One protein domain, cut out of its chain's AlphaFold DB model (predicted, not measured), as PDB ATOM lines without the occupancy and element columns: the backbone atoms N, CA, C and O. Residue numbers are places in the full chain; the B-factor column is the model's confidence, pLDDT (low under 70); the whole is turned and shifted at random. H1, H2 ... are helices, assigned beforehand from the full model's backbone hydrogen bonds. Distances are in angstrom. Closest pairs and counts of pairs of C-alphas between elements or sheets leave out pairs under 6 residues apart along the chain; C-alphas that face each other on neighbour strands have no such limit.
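AT A GLANCE: This is residues 2 to 186 of the 272 residues of the protein "Transcription associated recombination protein" of Fasciola hepatica (UniProt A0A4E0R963). An elongated row of helices folds back and forth, with H1, H2 and H3 at one end, an up-and-down bundle of H4, H5 and H6 in the middle, and H7, H8 and H9 at the other end. The short H10 and H11 then fold back from H9 toward H6. The printed part has 185 residues, with eleven named helices, H1 to H11 in order along the chain, and no named strand; the class is all helix, and the helix packing is mostly aligned. The whole is compact, with a radius of gyration of the C-alphas of 18.2 A, and spans 59 by 35 by 27 A.

HOW THE PARTS SIT: H1, residues 2 to 21, touches H2, residues 32 to 49, in a helical hairpin at a shallow tilt of 22 degrees; their closest C-alphas, of Cys 20 and Lys 32, are 4.8 A apart. H2 has a kink of 29 degrees near residue 39. H2 and H3, residues 53 to 64, form a helical hairpin at a shallow tilt of 19 degrees, closest at the C-alphas of Tyr 47 and Leu 53, 5.9 A. The hub is H4, residues 74 to 91, which touches four helices. H2 touches it with residues 37 to 44 alone, at a steep tilt of 45 degrees, closest at the C-alphas of Asn 41 and Tyr 80, 5.8 A. H3 and H4 only just touch, with 3 pairs of C-alphas within 8 A, closest at Leu 53 and Lys 87, 6.9 A. H4 and H5, residues 94 to 107, form a helical hairpin at a shallow tilt of 22 degrees, closest at the C-alphas of Gly 85 and Ala 97, 4.0 A. H5 and H6, residues 113 to 129, form another at 27 degrees, closest at the C-alphas of Leu 101 and Leu 123, 5.8 A. H4, H5 and H6 are a bundle, three helices that touch, up and down, each running against the one before it. H6 has a kink of 37 degrees near residue 122. H7, residues 136 to 141, and H6 are near each other, with 7 pairs of C-alphas within 10 A. H7 and H8, residues 146 to 156, are a helical hairpin that only just touches, with 3 pairs of C-alphas within 8 A, closest at Ser 136 and Leu 148, 6.8 A. H8 and H9, residues 159 to 168, are a helical hairpin at a shallow tilt of 6 degrees, closest at the C-alphas of Ala 153 and Met 162, 5.2 A. H10, residues 170 to 176, touches no helix. H11, residues 179 to 183, only just touches H6, with 3 pairs of C-alphas within 8 A, closest at Pro 125 and Leu 182, 6.1 A. H1 and H9 are apart. Every O i to N i+4 pair is within hydrogen-bond range in H1, H4, H5, H7, H9, H10 and H11; in H2 it is 11 of 14, in H3 5 of 8, in H6 10 of 13 and in H8 6 of 7.

IN THESE COORDINATES: H1 begins at C-alpha 2, (172.681, 158.998, 235.048), and is 28.4 A long from first to last C-alpha. H2 is 26.5 A long, H3 17.1 A, H4 25.5 A, H5 19.4 A, H6 24.2 A and H8 16.9 A. H4 begins at C-alpha 74, (148.047, 150.865, 252.108). H11 ends at C-alpha 183, (144.839, 162.492, 221.142).

THE WHOLE: The C-alphas of Gln 27 and Arg 160, the two farthest apart, are 60.2 A apart. The printed part has no cut, and no link is long. The mean pLDDT of the printed part is 93.9; residues 2, 26 and 28 are under 70.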
ATOM      1  N   HIS A   2     173.794 159.251 234.111       67.50
ATOM      2  CA  HIS A   2     172.681 158.998 235.048       67.50
ATOM      3  C   HIS A   2     171.886 157.705 234.749       67.50
ATOM      4  O   HIS A   2     171.654 156.911 235.656       67.50
ATOM      5  N   GLY A   3     171.574 157.425 233.474       74.75
ATOM      6  CA  GLY A   3     170.860 156.203 233.059       74.75
ATOM      7  C   GLY A   3     171.561 154.900 233.463       74.75
ATOM      8  O   GLY A   3     170.942 154.026 234.059       74.75
ATOM      9  N   ARG A   4     172.882 154.814 233.256       79.56
ATOM     10  CA  ARG A   4     173.681 153.626 233.610       79.56
ATOM     11  C   ARG A   4     173.659 153.331 235.116       79.56
ATOM     12  O   ARG A   4     173.577 152.174 235.508       79.56
ATOM     13  N   ARG A   5     173.677 154.368 235.968       87.62
ATOM     14  CA  ARG A   5     173.570 154.205 237.431       87.62
ATOM     15  C   ARG A   5     172.186 153.695 237.849       87.62
ATOM     16  O   ARG A   5     172.100 152.842 238.728       87.62
ATOM     17  N   MET A   6     171.122 154.174 237.201       88.00
ATOM     18  CA  MET A   6     169.756 153.692 237.444       88.00
ATOM     19  C   MET A   6     169.574 152.232 237.026       88.00
ATOM     20  O   MET A   6     168.944 151.467 237.750       88.00
ATOM     21  N   GLU A   7     170.163 151.819 235.904       90.12
ATOM     22  CA  GLU A   7     170.130 150.421 235.465       90.12
ATOM     23  C   GLU A   7     170.842 149.494 236.452       90.12
ATOM     24  O   GLU A   7     170.297 148.450 236.809       90.12
ATOM     25  N   THR A   8     172.015 149.886 236.957       91.56
ATOM     26  CA  THR A   8     172.719 149.116 237.992       91.56
ATOM     27  C   THR A   8     171.895 149.017 239.279       91.56
ATOM     28  O   THR A   8     171.786 147.936 239.856       91.56
ATOM     29  N   ALA A   9     171.257 150.109 239.711       93.06
ATOM     30  CA  ALA A   9     170.369 150.086 240.873       93.06
ATOM     31  C   ALA A   9     169.163 149.155 240.655       93.06
ATOM     32  O   ALA A   9     168.858 148.335 241.521       93.06
ATOM     33  N   ALA A  10     168.519 149.224 239.485       94.38
ATOM     34  CA  ALA A  10     167.408 148.343 239.134       94.38
ATOM     35  C   ALA A  10     167.824 146.868 239.143       94.38
ATOM     36  O   ALA A  10     167.091 146.040 239.674       94.38
ATOM     37  N   GLN A  11     169.011 146.533 238.629       94.38
ATOM     38  CA  GLN A  11     169.537 145.167 238.678       94.38
ATOM     39  C   GLN A  11     169.726 144.672 240.117       94.38
ATOM     40  O   GLN A  11     169.350 143.543 240.430       94.38
ATOM     41  N   SER A  12     170.261 145.508 241.009       95.38
ATOM     42  CA  SER A  12     170.423 145.155 242.424       95.38
ATOM     43  C   SER A  12     169.078 144.938 243.121       95.38
ATOM     44  O   SER A  12     168.896 143.935 243.809       95.38
ATOM     45  N   ILE A  13     168.103 145.825 242.899       96.06
ATOM     46  CA  ILE A  13     166.756 145.691 243.477       96.06
ATOM     47  C   ILE A  13     166.038 144.467 242.892       96.06
ATOM     48  O   ILE A  13     165.349 143.752 243.620       96.06
ATOM     49  N   LEU A  14     166.225 144.176 241.601       95.56
ATOM     50  CA  LEU A  14     165.629 143.014 240.944       95.56
ATOM     51  C   LEU A  14     166.142 141.703 241.544       95.56
ATOM     52  O   LEU A  14     165.341 140.801 241.777       95.56
ATOM     53  N   LYS A  15     167.439 141.609 241.862       95.38
ATOM     54  CA  LYS A  15     167.997 140.444 242.570       95.38
ATOM     55  C   LYS A  15     167.316 140.235 243.924       95.38
ATOM     56  O   LYS A  15     166.918 139.119 244.239       95.38
ATOM     57  N   LEU A  16     167.115 141.306 244.699       95.19
ATOM     58  CA  LEU A  16     166.386 141.232 245.973       95.19
ATOM     59  C   LEU A  16     164.934 140.784 245.767       95.19
ATOM     60  O   LEU A  16     164.447 139.922 246.492       95.19
ATOM     61  N   PHE A  17     164.260 141.323 244.749       94.81
ATOM     62  CA  PHE A  17     162.892 140.934 244.410       94.81
ATOM     63  C   PHE A  17     162.800 139.442 244.064       94.81
ATOM     64  O   PHE A  17     161.897 138.761 244.542       94.81
ATOM     65  N   GLN A  18     163.747 138.922 243.280       93.44
ATOM     66  CA  GLN A  18     163.813 137.505 242.914       93.44
ATOM     67  C   GLN A  18     164.043 136.607 244.133       93.44
ATOM     68  O   GLN A  18     163.348 135.604 244.264       93.44
ATOM     69  N   ILE A  19     164.930 136.999 245.056       92.81
ATOM     70  CA  ILE A  19     165.157 136.279 246.321       92.81
ATOM     71  C   ILE A  19     163.870 136.214 247.155       92.81
ATOM     72  O   ILE A  19     163.553 135.173 247.732       92.81
ATOM     73  N   CYS A  20     163.112 137.313 247.225       91.06
ATOM     74  CA  CYS A  20     161.814 137.331 247.896       91.06
ATOM     75  C   CYS A  20     160.781 136.446 247.179       91.06
ATOM     76  O   CYS A  20     160.023 135.738 247.838       91.06
ATOM     77  N   ALA A  21     160.757 136.472 245.845       88.81
ATOM     78  CA  ALA A  21     159.812 135.708 245.034       88.81
ATOM     79  C   ALA A  21     160.039 134.193 245.124       88.81
ATOM     80  O   ALA A  21     159.072 133.432 245.121       88.81
ATOM     81  N   SER A  22     161.296 133.757 245.247       88.94
ATOM     82  CA  SER A  22     161.670 132.347 245.405       88.94
ATOM     83  C   SER A  22     161.471 131.800 246.822       88.94
ATOM     84  O   SER A  22     161.797 130.644 247.074       88.94
ATOM     85  N   ASP A  23     160.984 132.606 247.771       86.00
ATOM     86  CA  ASP A  23     160.795 132.160 249.150       86.00
ATOM     87  C   ASP A  23     159.686 131.098 249.256       86.00
ATOM     88  O   ASP A  23     158.508 131.360 248.982       86.00
ATOM     89  N   SER A  24     160.077 129.890 249.662       80.00
ATOM     90  CA  SER A  24     159.224 128.702 249.758       80.00
ATOM     91  C   SER A  24     158.540 128.538 251.117       80.00
ATOM     92  O   SER A  24     157.766 127.598 251.297       80.00
ATOM     93  N   ARG A  25     158.791 129.440 252.077       78.88
ATOM     94  CA  ARG A  25     158.150 129.386 253.397       78.88
ATOM     95  C   ARG A  25     156.629 129.511 253.279       78.88
ATOM     96  O   ARG A  25     156.113 130.380 252.576       78.88
ATOM     97  N   THR A  26     155.932 128.609 253.966       65.75
ATOM     98  CA  THR A  26     154.467 128.469 253.961       65.75
ATOM     99  C   THR A  26     153.792 129.470 254.895       65.75
ATOM    100  O   THR A  26     152.745 130.022 254.560       65.75
ATOM    101  N   GLN A  27     154.427 129.757 256.035       70.62
ATOM    102  CA  GLN A  27     154.056 130.837 256.945       70.62
ATOM    103  C   GLN A  27     154.440 132.177 256.309       70.62
ATOM    104  O   GLN A  27     155.610 132.523 256.148       70.62
ATOM    105  N   ILE A  28     153.427 132.927 255.898       68.19
ATOM    106  CA  ILE A  28     153.582 134.219 255.221       68.19
ATOM    107  C   ILE A  28     154.123 135.326 256.138       68.19
ATOM    108  O   ILE A  28     154.719 136.272 255.632       68.19
ATOM    109  N   GLU A  29     153.927 135.203 257.453       70.00
ATOM    110  CA  GLU A  29     154.386 136.158 258.471       70.00
ATOM    111  C   GLU A  29     155.913 136.161 258.561       70.00
ATOM    112  O   GLU A  29     156.532 137.217 258.649       70.00
ATOM    113  N   ASP A  30     156.519 134.992 258.365       71.12
ATOM    114  CA  ASP A  30     157.967 134.844 258.266       71.12
ATOM    115  C   ASP A  30     158.482 135.064 256.839       71.12
ATOM    116  O   ASP A  30     159.694 135.135 256.609       71.12
ATOM    117  N   SER A  31     157.597 135.157 255.842       82.62
ATOM    118  CA  SER A  31     157.994 135.157 254.439       82.62
ATOM    119  C   SER A  31     158.551 136.505 253.968       82.62
ATOM    120  O   SER A  31     157.971 137.576 254.140       82.62
ATOM    121  N   LYS A  32     159.646 136.432 253.207       84.94
ATOM    122  CA  LYS A  32     160.252 137.538 252.453       84.94
ATOM    123  C   LYS A  32     159.312 138.079 251.370       84.94
ATOM    124  O   LYS A  32     159.558 139.175 250.865       84.94
ATOM    125  N   LYS A  33     158.234 137.357 251.029       86.31
ATOM    126  CA  LYS A  33     157.210 137.779 250.057       86.31
ATOM    127  C   LYS A  33     156.546 139.106 250.433       86.31
ATOM    128  O   LYS A  33     156.192 139.874 249.542       86.31
ATOM    129  N   LEU A  34     156.476 139.445 251.724       85.81
ATOM    130  CA  LEU A  34     155.963 140.742 252.190       85.81
ATOM    131  C   LEU A  34     156.814 141.936 251.709       85.81
ATOM    132  O   LEU A  34     156.296 143.035 251.511       85.81
ATOM    133  N   GLY A  35     158.105 141.722 251.433       89.25
ATOM    134  CA  GLY A  35     158.998 142.745 250.881       89.25
ATOM    135  C   GLY A  35     158.804 143.012 249.383       89.25
ATOM    136  O   GLY A  35     159.253 144.045 248.879       89.25
ATOM    137  N   MET A  36     158.119 142.120 248.656       93.00
ATOM    138  CA  MET A  36     158.057 142.165 247.190       93.00
ATOM    139  C   MET A  36     157.395 143.431 246.656       93.00
ATOM    140  O   MET A  36     157.910 144.020 245.709       93.00
ATOM    141  N   MET A  37     156.296 143.888 247.263       94.19
ATOM    142  CA  MET A  37     155.594 145.080 246.777       94.19
ATOM    143  C   MET A  37     156.432 146.348 246.947       94.19
ATOM    144  O   MET A  37     156.477 147.183 246.046       94.19
ATOM    145  N   GLY A  38     157.145 146.481 248.070       94.69
ATOM    146  CA  GLY A  38     158.071 147.591 248.287       94.69
ATOM    147  C   GLY A  38     159.172 147.629 247.225       94.69
ATOM    148  O   GLY A  38     159.402 148.674 246.617       94.69
ATOM    149  N   LEU A  39     159.792 146.478 246.951       96.50
ATOM    150  CA  LEU A  39     160.835 146.340 245.931       96.50
ATOM    151  C   LEU A  39     160.295 146.601 244.518       96.50
ATOM    152  O   LEU A  39     160.908 147.347 243.756       96.50
ATOM    153  N   ALA A  40     159.122 146.061 244.180       96.44
ATOM    154  CA  ALA A  40     158.482 146.301 242.890       96.44
ATOM    155  C   ALA A  40     158.145 147.776 242.674       96.44
ATOM    156  O   ALA A  40     158.397 148.294 241.595       96.44
ATOM    157  N   ASN A  41     157.653 148.481 243.696       97.31
ATOM    158  CA  ASN A  41     157.372 149.913 243.595       97.31
ATOM    159  C   ASN A  41     158.634 150.733 243.281       97.31
ATOM    160  O   ASN A  41     158.573 151.671 242.482       97.31
ATOM    161  N   GLN A  42     159.786 150.369 243.858       97.25
ATOM    162  CA  GLN A  42     161.065 151.002 243.512       97.25
ATOM    163  C   GLN A  42     161.507 150.651 242.084       97.25
ATOM    164  O   GLN A  42     161.928 151.536 241.340       97.25
ATOM    165  N   LEU A  43     161.355 149.388 241.671       97.00
ATOM    166  CA  LEU A  43     161.633 148.964 240.296       97.00
ATOM    167  C   LEU A  43     160.761 149.710 239.287       97.00
ATOM    168  O   LEU A  43     161.284 150.207 238.296       97.00
ATOM    169  N   PHE A  44     159.460 149.844 239.544       97.50
ATOM    170  CA  PHE A  44     158.553 150.595 238.682       97.50
ATOM    171  C   PHE A  44     158.989 152.048 238.556       97.50
ATOM    172  O   PHE A  44     159.101 152.542 237.440       97.50
ATOM    173  N   LYS A  45     159.328 152.716 239.663       96.19
ATOM    174  CA  LYS A  45     159.839 154.092 239.613       96.19
ATOM    175  C   LYS A  45     161.024 154.223 238.651       96.19
ATOM    176  O   LYS A  45     161.019 155.112 237.802       96.19
ATOM    177  N   ILE A  46     161.995 153.312 238.741       96.06
ATOM    178  CA  ILE A  46     163.166 153.319 237.858       96.06
ATOM    179  C   ILE A  46     162.771 152.992 236.413       96.06
ATOM    180  O   ILE A  46     163.149 153.719 235.502       96.06
ATOM    181  N   TYR A  47     161.990 151.934 236.185       95.56
ATOM    182  CA  TYR A  47     161.611 151.484 234.842       95.56
ATOM    183  C   TYR A  47     160.757 152.487 234.078       95.56
ATOM    184  O   TYR A  47     160.954 152.639 232.875       95.56
ATOM    185  N   PHE A  48     159.871 153.213 234.757       94.38
ATOM    186  CA  PHE A  48     159.158 154.331 234.146       94.38
ATOM    187  C   PHE A  48     160.106 155.483 233.800       94.38
ATOM    188  O   PHE A  48     159.971 156.071 232.733       94.38
ATOM    189  N   GLN A  49     161.099 155.772 234.647       92.75
ATOM    190  CA  GLN A  49     162.074 156.835 234.389       92.75
ATOM    191  C   GLN A  49     163.019 156.517 233.216       92.75
ATOM    192  O   GLN A  49     163.419 157.427 232.498       92.75
ATOM    193  N   ILE A  50     163.368 155.243 232.999       92.88
ATOM    194  CA  ILE A  50     164.213 154.803 231.869       92.88
ATOM    195  C   ILE A  50     163.414 154.258 230.675       92.88
ATOM    196  O   ILE A  50     164.000 153.666 229.771       92.88
ATOM    197  N   ASN A  51     162.088 154.419 230.684       90.56
ATOM    198  CA  ASN A  51     161.168 153.958 229.641       90.56
ATOM    199  C   ASN A  51     161.279 152.452 229.282       90.56
ATOM    200  O   ASN A  51     161.167 152.063 228.123       90.56
ATOM    201  N   LYS A  52     161.489 151.576 230.278       92.12
ATOM    202  CA  LYS A  52     161.525 150.103 230.122       92.12
ATOM    203  C   LYS A  52     160.282 149.432 230.716       92.12
ATOM    204  O   LYS A  52     160.368 148.565 231.586       92.12
ATOM    205  N   LEU A  53     159.102 149.856 230.260       92.12
ATOM    206  CA  LEU A  53     157.803 149.425 230.807       92.12
ATOM    207  C   LEU A  53     157.499 147.936 230.589       92.12
ATOM    208  O   LEU A  53     156.761 147.327 231.365       92.12
ATOM    209  N   ASN A  54     158.082 147.328 229.555       91.06
ATOM    210  CA  ASN A  54     157.965 145.897 229.274       91.06
ATOM    211  C   ASN A  54     158.461 145.030 230.444       91.06
ATOM    212  O   ASN A  54     157.881 143.976 230.713       91.06
ATOM    213  N   LEU A  55     159.473 145.500 231.182       92.94
ATOM    214  CA  LEU A  55     160.014 144.792 232.339       92.94
ATOM    215  C   LEU A  55     158.988 144.695 233.470       92.94
ATOM    216  O   LEU A  55     158.968 143.686 234.164       92.94
ATOM    217  N   CYS A  56     158.076 145.667 233.611       94.69
ATOM    218  CA  CYS A  56     157.062 145.697 234.672       94.69
ATOM    219  C   CYS A  56     156.187 144.428 234.715       94.69
ATOM    220  O   CYS A  56     155.747 144.020 235.789       94.69
ATOM    221  N   LYS A  57     155.954 143.777 233.566       93.00
ATOM    222  CA  LYS A  57     154.984 142.681 233.407       93.00
ATOM    223  C   LYS A  57     155.261 141.472 234.307       93.00
ATOM    224  O   LYS A  57     154.318 140.893 234.841       93.00
ATOM    225  N   SER A  58     156.523 141.073 234.472       91.38
ATOM    226  CA  SER A  58     156.879 139.911 235.302       91.38
ATOM    227  C   SER A  58     156.676 140.192 236.790       91.38
ATOM    228  O   SER A  58     156.128 139.345 237.493       91.38
ATOM    229  N   MET A  59     157.032 141.390 237.260       93.19
ATOM    230  CA  MET A  59     156.805 141.784 238.653       93.19
ATOM    231  C   MET A  59     155.317 141.931 238.978       93.19
ATOM    232  O   MET A  59     154.906 141.502 240.051       93.19
ATOM    233  N   ILE A  60     154.516 142.480 238.056       94.81
ATOM    234  CA  ILE A  60     153.053 142.576 238.214       94.81
ATOM    235  C   ILE A  60     152.462 141.179 238.414       94.81
ATOM    236  O   ILE A  60     151.832 140.920 239.431       94.81
ATOM    237  N   ARG A  61     152.775 140.234 237.517       93.12
ATOM    238  CA  ARG A  61     152.313 138.839 237.635       93.12
ATOM    239  C   ARG A  61     152.713 138.194 238.962       93.12
ATOM    240  O   ARG A  61     151.907 137.512 239.583       93.12
ATOM    241  N   ALA A  62     153.957 138.397 239.392       91.75
ATOM    242  CA  ALA A  62     154.451 137.825 240.639       91.75
ATOM    243  C   ALA A  62     153.717 138.382 241.872       91.75
ATOM    244  O   ALA A  62     153.458 137.625 242.802       91.75
ATOM    245  N   ILE A  63     153.365 139.672 241.879       91.69
ATOM    246  CA  ILE A  63     152.593 140.288 242.969       91.69
ATOM    247  C   ILE A  63     151.124 139.875 242.912       91.69
ATOM    248  O   ILE A  63     150.559 139.537 243.950       91.69
ATOM    249  N   ASP A  64     150.516 139.844 241.727       90.38
ATOM    250  CA  ASP A  64     149.116 139.447 241.566       90.38
ATOM    251  C   ASP A  64     148.880 138.009 242.062       90.38
ATOM    252  O   ASP A  64     147.883 137.750 242.735       90.38
ATOM    253  N   ASN A  65     149.841 137.100 241.847       88.56
ATOM    254  CA  ASN A  65     149.799 135.726 242.367       88.56
ATOM    255  C   ASN A  65     149.800 135.638 243.904       88.56
ATOM    256  O   ASN A  65     149.335 134.644 244.458       88.56
ATOM    257  N   LEU A  66     150.331 136.644 244.608       85.31
ATOM    258  CA  LEU A  66     150.282 136.709 246.076       85.31
ATOM    259  C   LEU A  66     148.945 137.253 246.595       85.31
ATOM    260  O   LEU A  66     148.637 137.108 247.780       85.31
ATOM    261  N   GLY A  67     148.169 137.894 245.718       81.62
ATOM    262  CA  GLY A  67     146.970 138.636 246.067       81.62
ATOM    263  C   GLY A  67     147.286 139.978 246.732       81.62
ATOM    264  O   GLY A  67     148.081 140.087 247.668       81.62
ATOM    265  N   MET A  68     146.603 141.026 246.274       74.75
ATOM    266  CA  MET A  68     146.621 142.352 246.898       74.75
ATOM    267  C   MET A  68     145.860 142.315 248.229       74.75
ATOM    268  O   MET A  68     144.684 142.660 248.284       74.75
ATOM    269  N   ASN A  69     146.517 141.874 249.299       77.69
ATOM    270  CA  ASN A  69     145.907 141.726 250.622       77.69
ATOM    271  C   ASN A  69     146.394 142.787 251.624       77.69
ATOM    272  O   ASN A  69     147.280 143.602 251.330       77.69
ATOM    273  N   ASP A  70     145.800 142.772 252.820       80.75
ATOM    274  CA  ASP A  70     146.048 143.752 253.881       80.75
ATOM    275  C   ASP A  70     147.426 143.668 254.545       80.75
ATOM    276  O   ASP A  70     147.785 144.566 255.302       80.75
ATOM    277  N   ARG A  71     148.245 142.667 254.197       84.56
ATOM    278  CA  ARG A  71     149.614 142.526 254.720       84.56
ATOM    279  C   ARG A  71     150.599 143.494 254.082       84.56
ATOM    280  O   ARG A  71     151.605 143.843 254.691       84.56
ATOM    281  N   PHE A  72     150.318 143.946 252.864       90.25
ATOM    282  CA  PHE A  72     151.019 145.101 252.320       90.25
ATOM    283  C   PHE A  72     150.498 146.368 252.996       90.25
ATOM    284  O   PHE A  72     149.335 146.455 253.375       90.25
ATOM    285  N   SER A  73     151.321 147.395 253.157       93.38
ATOM    286  CA  SER A  73     150.789 148.672 253.643       93.38
ATOM    287  C   SER A  73     149.868 149.303 252.591       93.38
ATOM    288  O   SER A  73     150.049 149.117 251.383       93.38
ATOM    289  N   LEU A  74     148.908 150.120 253.031       94.31
ATOM    290  CA  LEU A  74     148.047 150.865 252.108       94.31
ATOM    291  C   LEU A  74     148.869 151.748 251.154       94.31
ATOM    292  O   LEU A  74     148.570 151.817 249.967       94.31
ATOM    293  N   ALA A  75     149.948 152.360 251.654       95.31
ATOM    294  CA  ALA A  75     150.861 153.172 250.853       95.31
ATOM    295  C   ALA A  75     151.544 152.360 249.738       95.31
ATOM    296  O   ALA A  75     151.639 152.825 248.598       95.31
ATOM    297  N   GLN A  76     151.976 151.129 250.037       95.81
ATOM    298  CA  GLN A  76     152.532 150.226 249.030       95.81
ATOM    299  C   GLN A  76     151.478 149.837 247.991       95.81
ATOM    300  O   GLN A  76     151.779 149.917 246.799       95.81
ATOM    301  N   ARG A  77     150.252 149.494 248.417       96.75
ATOM    302  CA  ARG A  77     149.153 149.139 247.502       96.75
ATOM    303  C   ARG A  77     148.776 150.294 246.575       96.75
ATOM    304  O   ARG A  77     148.645 150.091 245.374       96.75
ATOM    305  N   VAL A  78     148.651 151.509 247.112       97.62
ATOM    306  CA  VAL A  78     148.360 152.725 246.329       97.62
ATOM    307  C   VAL A  78     149.452 152.981 245.293       97.62
ATOM    308  O   VAL A  78     149.149 153.220 244.127       97.62
ATOM    309  N   THR A  79     150.723 152.877 245.691       97.75
ATOM    310  CA  THR A  79     151.862 153.075 244.778       97.75
ATOM    311  C   THR A  79     151.905 152.000 243.688       97.75
ATOM    312  O   THR A  79     152.128 152.320 242.521       97.75
ATOM    313  N   TYR A  80     151.637 150.743 244.048       97.69
ATOM    314  CA  TYR A  80     151.558 149.630 243.105       97.69
ATOM    315  C   TYR A  80     150.467 149.879 242.061       97.69
ATOM    316  O   TYR A  80     150.745 149.905 240.863       97.69
ATOM    317  N   CYS A  81     149.242 150.164 242.510       98.06
ATOM    318  CA  CYS A  81     148.105 150.436 241.637       98.06
ATOM    319  C   CYS A  81     148.314 151.670 240.744       98.06
ATOM    320  O   CYS A  81     147.902 151.656 239.588       98.06
ATOM    321  N   TYR A  82     149.008 152.704 241.231       98.62
ATOM    322  CA  TYR A  82     149.394 153.851 240.409       98.62
ATOM    323  C   TYR A  82     150.256 153.434 239.204       98.62
ATOM    324  O   TYR A  82     149.949 153.800 238.070       98.62
ATOM    325  N   TYR A  83     151.305 152.633 239.413       98.25
ATOM    326  CA  TYR A  83     152.175 152.193 238.317       98.25
ATOM    327  C   TYR A  83     151.518 151.152 237.408       98.25
ATOM    328  O   TYR A  83     151.658 151.245 236.189       98.25
ATOM    329  N   VAL A  84     150.780 150.192 237.972       98.00
ATOM    330  CA  VAL A  84     150.024 149.198 237.191       98.00
ATOM    331  C   VAL A  84     149.017 149.890 236.283       98.00
ATOM    332  O   VAL A  84     148.976 149.606 235.089       98.00
ATOM    333  N   GLY A  85     148.270 150.853 236.821       98.31
ATOM    334  CA  GLY A  85     147.279 151.591 236.056       98.31
ATOM    335  C   GLY A  85     147.889 152.444 234.944       98.31
ATOM    336  O   GLY A  85     147.397 152.429 233.819       98.31
ATOM    337  N   ARG A  86     149.024 153.109 235.202       97.94
ATOM    338  CA  ARG A  86     149.782 153.813 234.151       97.94
ATOM    339  C   ARG A  86     150.269 152.868 233.057       97.94
ATOM    340  O   ARG A  86     150.168 153.197 231.882       97.94
ATOM    341  N   LYS A  87     150.795 151.698 233.425       97.19
ATOM    342  CA  LYS A  87     151.263 150.696 232.458       97.19
ATOM    343  C   LYS A  87     150.111 150.174 231.596       97.19
ATOM    344  O   LYS A  87     150.271 150.099 230.386       97.19
ATOM    345  N   ALA A  88     148.960 149.876 232.201       97.62
ATOM    346  CA  ALA A  88     147.756 149.467 231.481       97.62
ATOM    347  C   ALA A  88     147.253 150.563 230.524       97.62
ATOM    348  O   ALA A  88     146.933 150.271 229.377       97.62
ATOM    349  N   MET A  89     147.282 151.834 230.946       97.31
ATOM    350  CA  MET A  89     146.951 152.974 230.083       97.31
ATOM    351  C   MET A  89     147.863 153.034 228.848       97.31
ATOM    352  O   MET A  89     147.370 153.229 227.740       97.31
ATOM    353  N   PHE A  90     149.178 152.840 229.020       95.00
ATOM    354  CA  PHE A  90     150.130 152.814 227.901       95.00
ATOM    355  C   PHE A  90     149.955 151.600 226.979       95.00
ATOM    356  O   PHE A  90     150.212 151.718 225.785       95.00
ATOM    357  N   ASP A  91     149.481 150.465 227.497       94.81
ATOM    358  CA  ASP A  91     149.125 149.302 226.671       94.81
ATOM    359  C   ASP A  91     147.784 149.475 225.931       94.81
ATOM    360  O   ASP A  91     147.438 148.646 225.091       94.81
ATOM    361  N   GLY A  92     147.003 150.512 226.255       94.62
ATOM    362  CA  GLY A  92     145.650 150.713 225.733       94.62
ATOM    363  C   GLY A  92     144.551 149.924 226.457       94.62
ATOM    364  O   GLY A  92     143.400 149.963 226.028       94.62
ATOM    365  N   ASP A  93     144.858 149.243 227.568       96.06
ATOM    366  CA  ASP A  93     143.852 148.594 228.421       96.06
ATOM    367  C   ASP A  93     143.262 149.611 229.410       96.06
ATOM    368  O   ASP A  93     143.652 149.711 230.580       96.06
ATOM    369  N   PHE A  94     142.323 150.417 228.913       95.88
ATOM    370  CA  PHE A  94     141.724 151.504 229.686       95.88
ATOM    371  C   PHE A  94     140.829 151.015 230.833       95.88
ATOM    372  O   PHE A  94     140.702 151.720 231.831       95.88
ATOM    373  N   VAL A  95     140.256 149.809 230.747       96.06
ATOM    374  CA  VAL A  95     139.430 149.240 231.829       96.06
ATOM    375  C   VAL A  95     140.309 148.833 233.005       96.06
ATOM    376  O   VAL A  95     140.019 149.187 234.152       96.06
ATOM    377  N   ALA A  96     141.410 148.123 232.741       96.69
ATOM    378  CA  ALA A  96     142.362 147.780 233.790       96.69
ATOM    379  C   ALA A  96     143.029 149.036 234.368       96.69
ATOM    380  O   ALA A  96     143.172 149.149 235.590       96.69
ATOM    381  N   ALA A  97     143.373 150.005 233.509       98.38
ATOM    382  CA  ALA A  97     143.914 151.291 233.938       98.38
ATOM    383  C   ALA A  97     142.966 152.012 234.900       98.38
ATOM    384  O   ALA A  97     143.398 152.450 235.967       98.38
ATOM    385  N   ASP A  98     141.677 152.077 234.561       98.19
ATOM    386  CA  ASP A  98     140.661 152.720 235.384       98.19
ATOM    387  C   ASP A  98     140.533 152.063 236.754       98.19
ATOM    388  O   ASP A  98     140.575 152.747 237.779       98.19
ATOM    389  N   LYS A  99     140.443 150.730 236.780       97.69
ATOM    390  CA  LYS A  99     140.337 149.957 238.018       97.69
ATOM    391  C   LYS A  99     141.512 150.243 238.953       97.69
ATOM    392  O   LYS A  99     141.314 150.509 240.139       97.69
ATOM    393  N   SER A 100     142.739 150.204 238.435       98.25
ATOM    394  CA  SER A 100     143.941 150.431 239.241       98.25
ATOM    395  C   SER A 100     144.105 151.896 239.662       98.25
ATOM    396  O   SER A 100     144.378 152.168 240.831       98.25
ATOM    397  N   LEU A 101     143.915 152.856 238.754       98.69
ATOM    398  CA  LEU A 101     144.074 154.280 239.064       98.69
ATOM    399  C   LEU A 101     142.961 154.802 239.983       98.69
ATOM    400  O   LEU A 101     143.250 155.605 240.871       98.69
ATOM    401  N   SER A 102     141.725 154.313 239.835       98.56
ATOM    402  CA  SER A 102     140.617 154.643 240.744       98.56
ATOM    403  C   SER A 102     140.921 154.151 242.158       98.56
ATOM    404  O   SER A 102     140.887 154.946 243.096       98.56
ATOM    405  N   PHE A 103     141.362 152.893 242.309       98.12
ATOM    406  CA  PHE A 103     141.809 152.379 243.606       98.12
ATOM    407  C   PHE A 103     142.923 153.247 244.202       98.12
ATOM    408  O   PHE A 103     142.864 153.619 245.375       98.12
ATOM    409  N   ALA A 104     143.936 153.601 243.403       98.44
ATOM    410  CA  ALA A 104     145.028 154.446 243.870       98.44
ATOM    411  C   ALA A 104     144.511 155.805 244.367       98.44
ATOM    412  O   ALA A 104     144.914 156.247 245.439       98.44
ATOM    413  N   PHE A 105     143.603 156.456 243.635       98.50
ATOM    414  CA  PHE A 105     143.069 157.774 243.991       98.50
ATOM    415  C   PHE A 105     142.191 157.746 245.250       98.50
ATOM    416  O   PHE A 105     142.344 158.590 246.144       98.50
ATOM    417  N   GLU A 106     141.286 156.770 245.326       98.00
ATOM    418  CA  GLU A 106     140.325 156.604 246.419       98.00
ATOM    419  C   GLU A 106     141.018 156.221 247.726       98.00
ATOM    420  O   GLU A 106     140.681 156.739 248.789       98.00
ATOM    421  N   ARG A 107     142.027 155.345 247.647       97.62
ATOM    422  CA  ARG A 107     142.765 154.842 248.812       97.62
ATOM    423  C   ARG A 107     143.972 155.701 249.190       97.62
ATOM    424  O   ARG A 107     144.559 155.488 250.250       97.62
ATOM    425  N   CYS A 108     144.351 156.675 248.362       97.38
ATOM    426  CA  CYS A 108     145.372 157.655 248.715       97.38
ATOM    427  C   CYS A 108     144.869 158.572 249.843       97.38
ATOM    428  O   CYS A 108     143.735 159.064 249.807       97.38
ATOM    429  N   LEU A 109     145.737 158.832 250.825       94.00
ATOM    430  CA  LEU A 109     145.443 159.708 251.959       94.00
ATOM    431  C   LEU A 109     144.955 161.082 251.482       94.00
ATOM    432  O   LEU A 109     145.534 161.679 250.574       94.00
ATOM    433  N   GLY A 110     143.905 161.605 252.120       91.25
ATOM    434  CA  GLY A 110     143.340 162.920 251.797       91.25
ATOM    435  C   GLY A 110     144.351 164.067 251.917       91.25
ATOM    436  O   GLY A 110     144.320 164.988 251.108       91.25
ATOM    437  N   SER A 111     145.281 163.966 252.871       94.12
ATOM    438  CA  SER A 111     146.368 164.927 253.088       94.12
ATOM    439  C   SER A 111     147.464 164.872 252.016       94.12
ATOM    440  O   SER A 111     148.182 165.850 251.820       94.12
ATOM    441  N   ALA A 112     147.586 163.768 251.273       96.19
ATOM    442  CA  ALA A 112     148.604 163.587 250.241       96.19
ATOM    443  C   ALA A 112     148.170 164.204 248.895       96.19
ATOM    444  O   ALA A 112     148.093 163.517 247.873       96.19
ATOM    445  N   SER A 113     147.894 165.514 248.889       96.81
ATOM    446  CA  SER A 113     147.373 166.243 247.717       96.81
ATOM    447  C   SER A 113     148.256 166.088 246.473       96.81
ATOM    448  O   SER A 113     147.755 165.821 245.380       96.81
ATOM    449  N   HIS A 114     149.582 166.134 246.647       97.38
ATOM    450  CA  HIS A 114     150.538 165.912 245.559       97.38
ATOM    451  C   HIS A 114     150.364 164.534 244.895       97.38
ATOM    452  O   HIS A 114     150.282 164.441 243.672       97.38
ATOM    453  N   ASN A 115     150.232 163.465 245.686       97.81
ATOM    454  CA  ASN A 115     150.054 162.111 245.158       97.81
ATOM    455  C   ASN A 115     148.701 161.959 244.458       97.81
ATOM    456  O   ASN A 115     148.628 161.356 243.389       97.81
ATOM    457  N   LYS A 116     147.636 162.549 245.013       98.44
ATOM    458  CA  LYS A 116     146.323 162.574 244.357       98.44
ATOM    459  C   LYS A 116     146.375 163.287 243.013       98.44
ATOM    460  O   LYS A 116     145.838 162.762 242.042       98.44
ATOM    461  N   ARG A 117     147.076 164.421 242.933       98.44
ATOM    462  CA  ARG A 117     147.317 165.127 241.671       98.44
ATOM    463  C   ARG A 117     148.057 164.245 240.664       98.44
ATOM    464  O   ARG A 117     147.613 164.140 239.525       98.44
ATOM    465  N   LEU A 118     149.134 163.571 241.079       98.31
ATOM    466  CA  LEU A 118     149.879 162.647 240.213       98.31
ATOM    467  C   LEU A 118     149.001 161.517 239.671       98.31
ATOM    468  O   LEU A 118     149.132 161.159 238.507       98.31
ATOM    469  N   ILE A 119     148.112 160.956 240.491       98.81
ATOM    470  CA  ILE A 119     147.183 159.906 240.056       98.81
ATOM    471  C   ILE A 119     146.166 160.470 239.056       98.81
ATOM    472  O   ILE A 119     145.926 159.857 238.016       98.81
ATOM    473  N   LEU A 120     145.601 161.649 239.334       98.75
ATOM    474  CA  LEU A 120     144.578 162.277 238.496       98.75
ATOM    475  C   LEU A 120     145.063 162.622 237.088       98.75
ATOM    476  O   LEU A 120     144.288 162.456 236.152       98.75
ATOM    477  N   ILE A 121     146.327 163.021 236.924       98.69
ATOM    478  CA  ILE A 121     146.927 163.284 235.602       98.69
ATOM    479  C   ILE A 121     146.729 162.099 234.645       98.69
ATOM    480  O   ILE A 121     146.495 162.306 233.458       98.69
ATOM    481  N   TYR A 122     146.781 160.866 235.157       98.75
ATOM    482  CA  TYR A 122     146.580 159.653 234.361       98.75
ATOM    483  C   TYR A 122     145.131 159.155 234.401       98.75
ATOM    484  O   TYR A 122     144.630 158.642 233.405       98.75
ATOM    485  N   LEU A 123     144.438 159.318 235.533       98.75
ATOM    486  CA  LEU A 123     143.060 158.850 235.687       98.75
ATOM    487  C   LEU A 123     142.069 159.653 234.832       98.75
ATOM    488  O   LEU A 123     141.137 159.070 234.289       98.75
ATOM    489  N   ILE A 124     142.260 160.970 234.696       98.62
ATOM    490  CA  ILE A 124     141.343 161.839 233.944       98.62
ATOM    491  C   ILE A 124     141.251 161.420 232.464       98.62
ATOM    492  O   ILE A 124     140.136 161.124 232.031       98.62
ATOM    493  N   PRO A 125     142.357 161.307 231.693       98.25
ATOM    494  CA  PRO A 125     142.301 160.816 230.313       98.25
ATOM    495  C   PRO A 125     141.634 159.445 230.182       98.25
ATOM    496  O   PRO A 125     140.811 159.239 229.292       98.25
ATOM    497  N   VAL A 126     141.952 158.515 231.090       98.25
ATOM    498  CA  VAL A 126     141.379 157.159 231.098       98.25
ATOM    499  C   VAL A 126     139.865 157.207 231.300       98.25
ATOM    500  O   VAL A 126     139.121 156.623 230.513       98.25
ATOM    501  N   LYS A 127     139.387 157.950 232.304       97.88
ATOM    502  CA  LYS A 127     137.951 158.139 232.551       97.88
ATOM    503  C   LYS A 127     137.263 158.774 231.342       97.88
ATOM    504  O   LYS A 127     136.200 158.299 230.948       97.88
ATOM    505  N   MET A 128     137.879 159.776 230.710       97.56
ATOM    506  CA  MET A 128     137.317 160.440 229.528       97.56
ATOM    507  C   MET A 128     137.188 159.492 228.331       97.56
ATOM    508  O   MET A 128     136.161 159.515 227.654       97.56
ATOM    509  N   LEU A 129     138.171 158.611 228.111       96.25
ATOM    510  CA  LEU A 129     138.100 157.562 227.084       96.25
ATOM    511  C   LEU A 129     136.967 156.561 227.353       96.25
ATOM    512  O   LEU A 129     136.333 156.072 226.422       96.25
ATOM    513  N   LEU A 130     136.664 156.316 228.628       95.31
ATOM    514  CA  LEU A 130     135.517 155.517 229.066       95.31
ATOM    515  C   LEU A 130     134.200 156.317 229.105       95.31
ATOM    516  O   LEU A 130     133.161 155.780 229.483       95.31
ATOM    517  N   GLY A 131     134.209 157.592 228.702       94.50
ATOM    518  CA  GLY A 131     133.032 158.463 228.644       94.50
ATOM    519  C   GLY A 131     132.634 159.127 229.962       94.50
ATOM    520  O   GLY A 131     131.530 159.663 230.056       94.50
ATOM    521  N   ILE A 132     133.503 159.103 230.971       96.00
ATOM    522  CA  ILE A 132     133.314 159.773 232.260       96.00
ATOM    523  C   ILE A 132     134.180 161.034 232.286       96.00
ATOM    524  O   ILE A 132     135.402 160.968 232.184       96.00
ATOM    525  N   PHE A 133     133.556 162.198 232.454       96.25
ATOM    526  CA  PHE A 133     134.244 163.488 232.365       96.25
ATOM    527  C   PHE A 133     134.499 164.108 233.743       96.25
ATOM    528  O   PHE A 133     133.660 163.971 234.638       96.25
ATOM    529  N   PRO A 134     135.630 164.814 233.930       96.81
ATOM    530  CA  PRO A 134     135.915 165.500 235.182       96.81
ATOM    531  C   PRO A 134     134.960 166.680 235.407       96.81
ATOM    532  O   PRO A 134     134.539 167.356 234.464       96.81
ATOM    533  N   ILE A 135     134.665 166.949 236.679       95.94
ATOM    534  CA  ILE A 135     133.930 168.139 237.127       95.94
ATOM    535  C   ILE A 135     134.940 169.260 237.399       95.94
ATOM    536  O   ILE A 135     136.005 169.003 237.963       95.94
ATOM    537  N   SER A 136     134.602 170.506 237.063       96.75
ATOM    538  CA  SER A 136     135.509 171.657 237.180       96.75
ATOM    539  C   SER A 136     136.075 171.848 238.593       96.75
ATOM    540  O   SER A 136     137.264 172.104 238.748       96.75
ATOM    541  N   SER A 137     135.273 171.618 239.640       97.75
ATOM    542  CA  SER A 137     135.723 171.729 241.037       97.75
ATOM    543  C   SER A 137     136.838 170.739 241.396       97.75
ATOM    544  O   SER A 137     137.727 171.073 242.180       97.75
ATOM    545  N   LEU A 138     136.835 169.538 240.804       97.31
ATOM    546  CA  LEU A 138     137.905 168.555 240.976       97.31
ATOM    547  C   LEU A 138     139.205 169.045 240.332       97.31
ATOM    548  O   LEU A 138     140.265 168.938 240.948       97.31
ATOM    549  N   LEU A 139     139.122 169.589 239.114       98.19
ATOM    550  CA  LEU A 139     140.282 170.098 238.378       98.19
ATOM    551  C   LEU A 139     140.928 171.265 239.117       98.19
ATOM    552  O   LEU A 139     142.138 171.258 239.343       98.19
ATOM    553  N   SER A 140     140.113 172.213 239.580       98.00
ATOM    554  CA  SER A 140     140.588 173.368 240.337       98.00
ATOM    555  C   SER A 140     141.207 172.956 241.673       98.00
ATOM    556  O   SER A 140     142.279 173.438 242.022       98.00
ATOM    557  N   LYS A 141     140.608 171.993 242.391       97.50
ATOM    558  CA  LYS A 141     141.145 171.479 243.665       97.50
ATOM    559  C   LYS A 141     142.569 170.921 243.549       97.50
ATOM    560  O   LYS A 141     143.326 171.006 244.514       97.50
ATOM    561  N   TYR A 142     142.922 170.323 242.411       98.00
ATOM    562  CA  TYR A 142     144.230 169.690 242.203       98.00
ATOM    563  C   TYR A 142     145.119 170.420 241.187       98.00
ATOM    564  O   TYR A 142     146.154 169.873 240.810       98.00
ATOM    565  N   ASN A 143     144.770 171.643 240.773       97.88
ATOM    566  CA  ASN A 143     145.508 172.423 239.768       97.88
ATOM    567  C   ASN A 143     145.740 171.624 238.470       97.88
ATOM    568  O   ASN A 143     146.882 171.311 238.118       97.88
ATOM    569  N   LEU A 144     144.634 171.218 237.839       98.31
ATOM    570  CA  LEU A 144     144.571 170.439 236.595       98.31
ATOM    571  C   LEU A 144     143.590 171.078 235.589       98.31
ATOM    572  O   LEU A 144     142.844 170.380 234.900       98.31
ATOM    573  N   ASN A 145     143.525 172.411 235.558       98.19
ATOM    574  CA  ASN A 145     142.569 173.148 234.722       98.19
ATOM    575  C   ASN A 145     142.854 172.992 233.218       98.19
ATOM    576  O   ASN A 145     141.946 173.183 232.419       98.19
ATOM    577  N   GLU A 146     144.057 172.558 232.841       98.19
ATOM    578  CA  GLU A 146     144.453 172.236 231.466       98.19
ATOM    579  C   GLU A 146     143.538 171.166 230.839       98.19
ATOM    580  O   GLU A 146     143.324 171.137 229.633       98.19
ATOM    581  N   PHE A 147     142.929 170.293 231.653       98.50
ATOM    582  CA  PHE A 147     141.980 169.280 231.172       98.50
ATOM    583  C   PHE A 147     140.565 169.820 230.915       98.50
ATOM    584  O   PHE A 147     139.738 169.101 230.347       98.50
ATOM    585  N   LEU A 148     140.242 171.041 231.358       98.00
ATOM    586  CA  LEU A 148     138.882 171.578 231.286       98.00
ATOM    587  C   LEU A 148     138.440 171.771 229.835       98.00
ATOM    588  O   LEU A 148     137.400 171.241 229.440       98.00
ATOM    589  N   GLY A 149     139.249 172.469 229.040       97.62
ATOM    590  CA  GLY A 149     138.932 172.752 227.647       97.62
ATOM    591  C   GLY A 149     138.859 171.493 226.787       97.62
ATOM    592  O   GLY A 149     137.901 171.320 226.034       97.62
ATOM    593  N   ILE A 150     139.772 170.540 227.007       98.31
ATOM    594  CA  ILE A 150     139.724 169.212 226.376       98.31
ATOM    595  C   ILE A 150     138.418 168.485 226.729       98.31
ATOM    596  O   ILE A 150     137.739 167.950 225.856       98.31
ATOM    597  N   SER A 151     138.033 168.476 228.009       98.12
ATOM    598  CA  SER A 151     136.787 167.851 228.471       98.12
ATOM    599  C   SER A 151     135.559 168.462 227.803       98.12
ATOM    600  O   SER A 151     134.673 167.736 227.346       98.12
ATOM    601  N   GLU A 152     135.495 169.787 227.718       97.88
ATOM    602  CA  GLU A 152     134.401 170.500 227.061       97.88
ATOM    603  C   GLU A 152     134.334 170.213 225.564       97.88
ATOM    604  O   GLU A 152     133.255 169.869 225.080       97.88
ATOM    605  N   ALA A 153     135.470 170.268 224.870       98.19
ATOM    606  CA  ALA A 153     135.571 169.995 223.442       98.19
ATOM    607  C   ALA A 153     135.113 168.571 223.091       98.19
ATOM    608  O   ALA A 153     134.279 168.373 222.206       98.19
ATOM    609  N   VAL A 154     135.571 167.567 223.846       98.06
ATOM    610  CA  VAL A 154     135.156 166.174 223.629       98.06
ATOM    611  C   VAL A 154     133.656 166.017 223.880       98.06
ATOM    612  O   VAL A 154     132.967 165.397 223.070       98.06
ATOM    613  N   LYS A 155     133.114 166.589 224.966       96.56
ATOM    614  CA  LYS A 155     131.673 166.517 225.280       96.56
ATOM    615  C   LYS A 155     130.806 167.146 224.188       96.56
ATOM    616  O   LYS A 155     129.753 166.595 223.866       96.56
ATOM    617  N   SER A 156     131.222 168.287 223.642       96.56
ATOM    618  CA  SER A 156     130.471 169.012 222.615       96.56
ATOM    619  C   SER A 156     130.694 168.477 221.197       96.56
ATOM    620  O   SER A 156     129.897 168.802 220.314       96.56
ATOM    621  N   GLY A 157     131.721 167.649 220.971       97.44
ATOM    622  CA  GLY A 157     132.126 167.229 219.628       97.44
ATOM    623  C   GLY A 157     132.842 168.338 218.851       97.44
ATOM    624  O   GLY A 157     132.740 168.387 217.633       97.44
ATOM    625  N   ASP A 158     133.511 169.257 219.543       97.75
ATOM    626  CA  ASP A 158     134.218 170.386 218.939       97.75
ATOM    627  C   ASP A 158     135.681 170.009 218.663       97.75
ATOM    628  O   ASP A 158     136.539 170.076 219.546       97.75
ATOM    629  N   LEU A 159     135.956 169.551 217.439       96.56
ATOM    630  CA  LEU A 159     137.301 169.124 217.028       96.56
ATOM    631  C   LEU A 159     138.280 170.301 216.990       96.56
ATOM    632  O   LEU A 159     139.413 170.162 217.443       96.56
ATOM    633  N   ARG A 160     137.821 171.476 216.540       96.62
ATOM    634  CA  ARG A 160     138.647 172.685 216.464       96.62
ATOM    635  C   ARG A 160     139.153 173.090 217.839       96.62
ATOM    636  O   ARG A 160     140.343 173.338 218.028       96.62
ATOM    637  N   ARG A 161     138.241 173.151 218.812       97.31
ATOM    638  CA  ARG A 161     138.595 173.473 220.192       97.31
ATOM    639  C   ARG A 161     139.499 172.403 220.781       97.31
ATOM    640  O   ARG A 161     140.447 172.749 221.473       97.31
ATOM    641  N   MET A 162     139.245 171.129 220.492       96.62
ATOM    642  CA  MET A 162     140.108 170.051 220.968       96.62
ATOM    643  C   MET A 162     141.559 170.241 220.506       96.62
ATOM    644  O   MET A 162     142.461 170.171 221.339       96.62
ATOM    645  N   ASP A 163     141.782 170.518 219.220       96.12
ATOM    646  CA  ASP A 163     143.126 170.759 218.682       96.12
ATOM    647  C   ASP A 163     143.768 172.017 219.283       96.12
ATOM    648  O   ASP A 163     144.924 171.984 219.703       96.12
ATOM    649  N   SER A 164     143.007 173.109 219.411       97.19
ATOM    650  CA  SER A 164     143.496 174.344 220.034       97.19
ATOM    651  C   SER A 164     143.949 174.132 221.483       97.19
ATOM    652  O   SER A 164     144.998 174.631 221.876       97.19
ATOM    653  N   GLU A 165     143.173 173.399 222.280       98.00
ATOM    654  CA  GLU A 165     143.456 173.148 223.700       98.00
ATOM    655  C   GLU A 165     144.636 172.176 223.879       98.00
ATOM    656  O   GLU A 165     145.450 172.347 224.790       98.00
ATOM    657  N   LEU A 166     144.775 171.180 222.988       97.44
ATOM    658  CA  LEU A 166     145.945 170.295 222.958       97.44
ATOM    659  C   LEU A 166     147.223 171.078 222.658       97.44
ATOM    660  O   LEU A 166     148.215 170.890 223.360       97.44
ATOM    661  N   ASN A 167     147.178 171.980 221.674       97.50
ATOM    662  CA  ASN A 167     148.316 172.817 221.291       97.50
ATOM    663  C   ASN A 167     148.665 173.839 222.382       97.50
ATOM    664  O   ASN A 167     149.829 174.010 222.734       97.50
ATOM    665  N   GLN A 168     147.660 174.491 222.974       98.12
ATOM    666  CA  GLN A 168     147.857 175.482 224.035       98.12
ATOM    667  C   GLN A 168     148.564 174.894 225.266       98.12
ATOM    668  O   GLN A 168     149.380 175.567 225.900       98.12
ATOM    669  N   HIS A 169     148.253 173.644 225.611       98.06
ATOM    670  CA  HIS A 169     148.784 172.958 226.790       98.06
ATOM    671  C   HIS A 169     149.749 171.811 226.443       98.06
ATOM    672  O   HIS A 169     150.008 170.938 227.277       98.06
ATOM    673  N   GLU A 170     150.327 171.834 225.240       97.75
ATOM    674  CA  GLU A 170     151.176 170.765 224.704       97.75
ATOM    675  C   GLU A 170     152.339 170.433 225.648       97.75
ATOM    676  O   GLU A 170     152.530 169.277 226.035       97.75
ATOM    677  N   SER A 171     153.076 171.448 226.105       98.06
ATOM    678  CA  SER A 171     154.236 171.265 226.984       98.06
ATOM    679  C   SER A 171     153.870 170.578 228.307       98.06
ATOM    680  O   SER A 171     154.597 169.697 228.778       98.06
ATOM    681  N   PHE A 172     152.708 170.907 228.880       98.12
ATOM    682  CA  PHE A 172     152.192 170.265 230.086       98.12
ATOM    683  C   PHE A 172     151.873 168.785 229.832       98.12
ATOM    684  O   PHE A 172     152.378 167.914 230.549       98.12
ATOM    685  N   PHE A 173     151.107 168.471 228.785       98.38
ATOM    686  CA  PHE A 173     150.711 167.094 228.480       98.38
ATOM    687  C   PHE A 173     151.882 166.209 228.035       98.38
ATOM    688  O   PHE A 173     151.920 165.028 228.407       98.38
ATOM    689  N   LEU A 174     152.854 166.765 227.304       97.50
ATOM    690  CA  LEU A 174     154.100 166.085 226.942       97.50
ATOM    691  C   LEU A 174     154.953 165.800 228.181       97.50
ATOM    692  O   LEU A 174     155.359 164.656 228.383       97.50
ATOM    693  N   SER A 175     155.156 166.792 229.056       96.62
ATOM    694  CA  SER A 175     155.927 166.608 230.298       96.62
ATOM    695  C   SER A 175     155.321 165.540 231.220       96.62
ATOM    696  O   SER A 175     156.043 164.816 231.906       96.62
ATOM    697  N   CYS A 176     153.993 165.393 231.200       96.00
ATOM    698  CA  CYS A 176     153.271 164.381 231.971       96.00
ATOM    699  C   CYS A 176     153.238 162.996 231.295       96.00
ATOM    700  O   CYS A 176     152.925 161.994 231.953       96.00
ATOM    701  N   GLY A 177     153.543 162.926 229.995       95.50
ATOM    702  CA  GLY A 177     153.467 161.712 229.183       95.50
ATOM    703  C   GLY A 177     152.039 161.255 228.867       95.50
ATOM    704  O   GLY A 177     151.802 160.054 228.768       95.50
ATOM    705  N   VAL A 178     151.078 162.183 228.757       97.81
ATOM    706  CA  VAL A 178     149.652 161.876 228.496       97.81
ATOM    707  C   VAL A 178     149.132 162.426 227.167       97.81
ATOM    708  O   VAL A 178     148.007 162.103 226.795       97.81
ATOM    709  N   TYR A 179     149.939 163.196 226.430       97.81
ATOM    710  CA  TYR A 179     149.549 163.816 225.155       97.81
ATOM    711  C   TYR A 179     148.928 162.810 224.168       97.81
ATOM    712  O   TYR A 179     147.771 162.952 223.788       97.81
ATOM    713  N   LEU A 180     149.632 161.711 223.867       96.06
ATOM    714  CA  LEU A 180     149.143 160.671 222.947       96.06
ATOM    715  C   LEU A 180     147.864 159.970 223.440       96.06
ATOM    716  O   LEU A 180     147.080 159.456 222.644       96.06
ATOM    717  N   ILE A 181     147.642 159.917 224.756       97.19
ATOM    718  CA  ILE A 181     146.411 159.355 225.328       97.19
ATOM    719  C   ILE A 181     145.249 160.327 225.123       97.19
ATOM    720  O   ILE A 181     144.143 159.895 224.808       97.19
ATOM    721  N   LEU A 182     145.494 161.631 225.258       97.88
ATOM    722  CA  LEU A 182     144.496 162.660 224.982       97.88
ATOM    723  C   LEU A 182     144.162 162.750 223.489       97.88
ATOM    724  O   LEU A 182     142.993 162.913 223.157       97.88
ATOM    725  N   GLU A 183     145.122 162.550 222.585       95.88
ATOM    726  CA  GLU A 183     144.839 162.492 221.142       95.88
ATOM    727  C   GLU A 183     143.848 161.381 220.775       95.88
ATOM    728  O   GLU A 183     142.998 161.573 219.906       95.88
ATOM    729  N   LYS A 184     143.858 160.245 221.490       95.75
ATOM    730  CA  LYS A 184     142.863 159.174 221.288       95.75
ATOM    731  C   LYS A 184     141.425 159.632 221.550       95.75
ATOM    732  O   LYS A 184     140.490 159.009 221.047       95.75
ATOM    733  N   LEU A 185     141.219 160.724 222.292       96.81
ATOM    734  CA  LEU A 185     139.890 161.302 222.491       96.81
ATOM    735  C   LEU A 185     139.309 161.897 221.199       96.81
ATOM    736  O   LEU A 185     138.089 162.022 221.128       96.81
ATOM    737  N   LYS A 186     140.119 162.183 220.161       95.75
ATOM    738  CA  LYS A 186     139.641 162.727 218.875       95.75
ATOM    739  C   LYS A 186     138.555 161.848 218.274       95.75
ATOM    740  O   LYS A 186     137.537 162.348 217.810       95.75
TER     741      LYS A 186